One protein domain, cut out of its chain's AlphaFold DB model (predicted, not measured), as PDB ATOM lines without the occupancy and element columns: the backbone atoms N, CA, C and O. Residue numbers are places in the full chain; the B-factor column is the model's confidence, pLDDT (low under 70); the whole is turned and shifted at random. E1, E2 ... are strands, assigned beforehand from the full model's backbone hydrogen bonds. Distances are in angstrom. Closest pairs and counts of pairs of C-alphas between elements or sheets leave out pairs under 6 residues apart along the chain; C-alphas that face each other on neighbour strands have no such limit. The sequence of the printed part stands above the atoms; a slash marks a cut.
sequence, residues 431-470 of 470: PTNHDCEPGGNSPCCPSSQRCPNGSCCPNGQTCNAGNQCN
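Overview. This is residues 431 to 470 of the 470 residues of an uncharacterized protein of Polyangiaceae bacterium (UniProt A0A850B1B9). This is a small body with little regular structure, its chain laid in three successive loops along the longest axis: a short two-strand hairpin, E1 and E2, at one end, a loop through residues 447 to 457 in the middle, and a turn through residues 463 to 469 at the other end. The printed part has 40 residues, with no named helix and two named strands, E1 then E2, antiparallel. The class is all strand, though the strands hold only 6 residues. The whole is compact, with a radius of gyration of the C-alphas of 9.1 A and spans of 24 by 18 by 14 A.

Arrangement. E1, residues 434 to 436, and E2, residues 444 to 446, form a hairpin with a short link of 7 residues. They are antiparallel, at 137 degrees between directions. C-alphas 434 and 446 face each other at 4.2 A. N 435 and O 445 are within hydrogen-bond range at 2.8 A. Residues 463 to 464 pair antiparallel with residues 468 to 469.

Along the chain. E1 begins at C-alpha 434 (41.435, -25.333, -29.137) and is 6.9 A long. E2 is 6.6 A long and ends at C-alpha 446 (43.330, -23.767, -32.505).

Size, cuts and confidence. The C-alphas farthest apart, of Pro 431 and Gly 466, are 26.5 A apart. The printed part has no cut and ends at the chain's last residue, 470. Residues 447 to 470 hold no named element. The pLDDT is under 70 at residues 438 to 442 and 465.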
ATOM      1  N   PRO A 431      42.363 -29.940 -26.883       77.06
ATOM      2  CA  PRO A 431      43.267 -29.250 -25.964       77.06
ATOM      3  C   PRO A 431      42.706 -27.893 -25.518       77.06
ATOM      4  O   PRO A 431      41.921 -27.274 -26.231       77.06
ATOM      5  N   THR A 432      43.178 -27.367 -24.385       75.81
ATOM      6  CA  THR A 432      42.678 -26.114 -23.778       75.81
ATOM      7  C   THR A 432      42.661 -24.921 -24.743       75.81
ATOM      8  O   THR A 432      41.705 -24.149 -24.742       75.81
ATOM      9  N   ASN A 433      43.671 -24.817 -25.615       77.50
ATOM     10  CA  ASN A 433      43.821 -23.731 -26.596       77.50
ATOM     11  C   ASN A 433      43.141 -24.023 -27.943       77.50
ATOM     12  O   ASN A 433      43.515 -23.441 -28.961       77.50
ATOM     13  N   HIS A 434      42.229 -24.993 -27.970       82.75
ATOM     14  CA  HIS A 434      41.435 -25.333 -29.137       82.75
ATOM     15  C   HIS A 434      39.951 -25.247 -28.801       82.75
ATOM     16  O   HIS A 434      39.510 -25.570 -27.693       82.75
ATOM     17  N   ASP A 435      39.176 -24.838 -29.789       81.12
ATOM     18  CA  ASP A 435      37.731 -24.762 -29.737       81.12
ATOM     19  C   ASP A 435      37.101 -25.760 -30.706       81.12
ATOM     20  O   ASP A 435      37.702 -26.124 -31.721       81.12
ATOM     21  N   CYS A 436      35.869 -26.177 -30.408       78.62
ATOM     22  CA  CYS A 436      35.119 -27.052 -31.300       78.62
ATOM     23  C   CYS A 436      34.808 -26.359 -32.631       78.62
ATOM     24  O   CYS A 436      34.239 -25.259 -32.644       78.62
ATOM     25  N   GLU A 437      35.102 -27.051 -33.733       76.00
ATOM     26  CA  GLU A 437      34.602 -26.725 -35.070       76.00
ATOM     27  C   GLU A 437      33.367 -27.593 -35.384       76.00
ATOM     28  O   GLU A 437      33.491 -28.810 -35.568       76.00
ATOM     29  N   PRO A 438      32.151 -27.019 -35.436       64.62
ATOM     30  CA  PRO A 438      30.959 -27.771 -35.810       64.62
ATOM     31  C   PRO A 438      31.003 -28.121 -37.308       64.62
ATOM     32  O   PRO A 438      30.824 -27.251 -38.155       64.62
ATOM     33  N   GLY A 439      31.224 -29.397 -37.638       65.25
ATOM     34  CA  GLY A 439      31.140 -29.909 -39.017       65.25
ATOM     35  C   GLY A 439      32.419 -29.814 -39.860       65.25
ATOM     36  O   GLY A 439      32.348 -30.039 -41.066       65.25
ATOM     37  N   GLY A 440      33.569 -29.501 -39.253       65.12
ATOM     38  CA  GLY A 440      34.881 -29.495 -39.916       65.12
ATOM     39  C   GLY A 440      35.578 -30.865 -39.959       65.12
ATOM     40  O   GLY A 440      35.204 -31.797 -39.247       65.12
ATOM     41  N   ASN A 441      36.630 -30.982 -40.783       65.00
ATOM     42  CA  ASN A 441      37.458 -32.199 -40.899       65.00
ATOM     43  C   ASN A 441      38.382 -32.431 -39.686       65.00
ATOM     44  O   ASN A 441      38.835 -33.556 -39.475       65.00
ATOM     45  N   SER A 442      38.670 -31.391 -38.896       69.94
ATOM     46  CA  SER A 442      39.366 -31.501 -37.612       69.94
ATOM     47  C   SER A 442      38.424 -31.009 -36.516       69.94
ATOM     48  O   SER A 442      38.045 -29.842 -36.534       69.94
ATOM     49  N   PRO A 443      38.036 -31.849 -35.543       76.12
ATOM     50  CA  PRO A 443      37.083 -31.442 -34.512       76.12
ATOM     51  C   PRO A 443      37.631 -30.347 -33.580       76.12
ATOM     52  O   PRO A 443      36.850 -29.645 -32.940       76.12
ATOM     53  N   CYS A 444      38.959 -30.192 -33.524       83.00
ATOM     54  CA  CYS A 444      39.655 -29.221 -32.692       83.00
ATOM     55  C   CYS A 444      40.326 -28.162 -33.564       83.00
ATOM     56  O   CYS A 444      41.286 -28.462 -34.277       83.00
ATOM     57  N   CYS A 445      39.853 -26.924 -33.459       83.38
ATOM     58  CA  CYS A 445      40.450 -25.772 -34.113       83.38
ATOM     59  C   CYS A 445      41.290 -24.975 -33.111       83.38
ATOM     60  O   CYS A 445      40.745 -24.605 -32.070       83.38
ATOM     61  N   PRO A 446      42.571 -24.664 -33.371       84.69
ATOM     62  CA  PRO A 446      43.330 -23.767 -32.505       84.69
ATOM     63  C   PRO A 446      42.592 -22.434 -32.353       84.69
ATOM     64  O   PRO A 446      42.185 -21.838 -33.349       84.69
ATOM     65  N   SER A 447      42.439 -21.921 -31.130       81.75
ATOM     66  CA  SER A 447      41.663 -20.695 -30.886       81.75
ATOM     67  C   SER A 447      42.220 -19.475 -31.638       81.75
ATOM     68  O   SER A 447      41.468 -18.568 -31.974       81.75
ATOM     69  N   SER A 448      43.515 -19.468 -31.980       79.50
ATOM     70  CA  SER A 448      44.145 -18.437 -32.823       79.50
ATOM     71  C   SER A 448      43.773 -18.520 -34.311       79.50
ATOM     72  O   SER A 448      43.971 -17.558 -35.048       79.50
ATOM     73  N   GLN A 449      43.277 -19.669 -34.765       84.38
ATOM     74  CA  GLN A 449      42.861 -19.934 -36.147       84.38
ATOM     75  C   GLN A 449      41.336 -19.873 -36.305       84.38
ATOM     76  O   GLN A 449      40.823 -20.018 -37.414       84.38
ATOM     77  N   ARG A 450      40.601 -19.662 -35.207       82.81
ATOM     78  CA  ARG A 450      39.144 -19.649 -35.216       82.81
ATOM     79  C   ARG A 450      38.618 -18.310 -35.715       82.81
ATOM     80  O   ARG A 450      38.863 -17.266 -35.113       82.81
ATOM     81  N   CYS A 451      37.848 -18.347 -36.792       78.44
ATOM     82  CA  CYS A 451      37.137 -17.176 -37.277       78.44
ATOM     83  C   CYS A 451      35.856 -16.909 -36.458       78.44
ATOM     84  O   CYS A 451      35.223 -17.851 -35.971       78.44
ATOM     85  N   PRO A 452      35.393 -15.647 -36.369       77.94
ATOM     86  CA  PRO A 452      34.115 -15.290 -35.740       77.94
ATOM     87  C   PRO A 452      32.893 -16.025 -36.312       77.94
ATOM     88  O   PRO A 452      31.903 -16.212 -35.614       77.94
ATOM     89  N   ASN A 453      32.955 -16.455 -37.578       75.12
ATOM     90  CA  ASN A 453      31.910 -17.247 -38.236       75.12
ATOM     91  C   ASN A 453      31.918 -18.745 -37.848       75.12
ATOM     92  O   ASN A 453      31.100 -19.502 -38.361       75.12
ATOM     93  N   GLY A 454      32.840 -19.178 -36.981       74.00
ATOM     94  CA  GLY A 454      32.955 -20.555 -36.501       74.00
ATOM     95  C   GLY A 454      33.822 -21.490 -37.351       74.00
ATOM     96  O   GLY A 454      34.033 -22.621 -36.925       74.00
ATOM     97  N   SER A 455      34.344 -21.037 -38.498       78.06
ATOM     98  CA  SER A 455      35.242 -21.838 -39.352       78.06
ATOM     99  C   SER A 455      36.698 -21.802 -38.877       78.06
ATOM    100  O   SER A 455      37.148 -20.797 -38.314       78.06
ATOM    101  N   CYS A 456      37.426 -22.903 -39.088       81.69
ATOM    102  CA  CYS A 456      38.839 -23.003 -38.741       81.69
ATOM    103  C   CYS A 456      39.753 -22.691 -39.926       81.69
ATOM    104  O   CYS A 456      39.614 -23.267 -41.008       81.69
ATOM    105  N   CYS A 457      40.726 -21.807 -39.719       80.50
ATOM    106  CA  CYS A 457      41.749 -21.561 -40.723       80.50
ATOM    107  C   CYS A 457      42.734 -22.735 -40.848       80.50
ATOM    108  O   CYS A 457      43.019 -23.411 -39.861       80.50
ATOM    109  N   PRO A 458      43.293 -22.975 -42.050       80.00
ATOM    110  CA  PRO A 458      44.384 -23.923 -42.233       80.00
ATOM    111  C   PRO A 458      45.590 -23.602 -41.344       80.00
ATOM    112  O   PRO A 458      45.819 -22.457 -40.949       80.00
ATOM    113  N   ASN A 459      46.406 -24.624 -41.082       79.38
ATOM    114  CA  ASN A 459      47.553 -24.505 -40.189       79.38
ATOM    115  C   ASN A 459      48.487 -23.342 -40.558       79.38
ATOM    116  O   ASN A 459      49.015 -23.279 -41.667       79.38
ATOM    117  N   GLY A 460      48.732 -22.471 -39.579       75.69
ATOM    118  CA  GLY A 460      49.652 -21.337 -39.688       75.69
ATOM    119  C   GLY A 460      49.010 -20.033 -40.159       75.69
ATOM    120  O   GLY A 460      49.683 -19.007 -40.120       75.69
ATOM    121  N   GLN A 461      47.732 -20.050 -40.543       82.94
ATOM    122  CA  GLN A 461      46.993 -18.849 -40.935       82.94
ATOM    123  C   GLN A 461      46.182 -18.286 -39.773       82.94
ATOM    124  O   GLN A 461      45.740 -19.022 -38.892       82.94
ATOM    125  N   THR A 462      45.949 -16.978 -39.779       79.31
ATOM    126  CA  THR A 462      45.047 -16.329 -38.815       79.31
ATOM    127  C   THR A 462      43.856 -15.722 -39.532       79.31
ATOM    128  O   THR A 462      43.928 -15.345 -40.704       79.31
ATOM    129  N   CYS A 463      42.727 -15.657 -38.836       80.75
ATOM    130  CA  CYS A 463      41.526 -15.090 -39.414       80.75
ATOM    131  C   CYS A 463      41.610 -13.562 -39.414       80.75
ATOM    132  O   CYS A 463      41.647 -12.936 -38.353       80.75
ATOM    133  N   ASN A 464      41.608 -12.950 -40.596       78.75
ATOM    134  CA  ASN A 464      41.489 -11.500 -40.706       78.75
ATOM    135  C   ASN A 464      40.034 -11.048 -40.533       78.75
ATOM    136  O   ASN A 464      39.097 -11.830 -40.694       78.75
ATOM    137  N   ALA A 465      39.839  -9.750 -40.277       69.75
ATOM    138  CA  ALA A 465      38.535  -9.133 -40.000       69.75
ATOM    139  C   ALA A 465      37.437  -9.409 -41.058       69.75
ATOM    140  O   ALA A 465      36.257  -9.234 -40.773       69.75
ATOM    141  N   GLY A 466      37.810  -9.856 -42.263       70.88
ATOM    142  CA  GLY A 466      36.896 -10.270 -43.332       70.88
ATOM    143  C   GLY A 466      36.483 -11.750 -43.331       70.88
ATOM    144  O   GLY A 466      35.958 -12.202 -44.343       70.88
ATOM    145  N   ASN A 467      36.730 -12.518 -42.259       72.69
ATOM    146  CA  ASN A 467      36.524 -13.978 -42.205       72.69
ATOM    147  C   ASN A 467      37.316 -14.755 -43.277       72.69
ATOM    148  O   ASN A 467      36.875 -15.799 -43.757       72.69
ATOM    149  N   GLN A 468      38.473 -14.223 -43.676       75.69
ATOM    150  CA  GLN A 468      39.387 -14.855 -44.625       75.69
ATOM    151  C   GLN A 468      40.694 -15.209 -43.922       75.69
ATOM    152  O   GLN A 468      41.252 -14.389 -43.186       75.69
ATOM    153  N   CYS A 469      41.167 -16.425 -44.164       79.25
ATOM    154  CA  CYS A 469      42.419 -16.933 -43.623       79.25
ATOM    155  C   CYS A 469      43.599 -16.388 -44.428       79.25
ATOM    156  O   CYS A 469      43.556 -16.390 -45.660       79.25
ATOM    157  N   ASN A 470      44.620 -15.894 -43.729       75.31
ATOM    158  CA  ASN A 470      45.849 -15.368 -44.323       75.31
ATOM    159  C   ASN A 470      47.066 -15.878 -43.561       75.31
ATOM    160  O   ASN A 470      46.987 -15.917 -42.305       75.31
TER     161      ASN A 470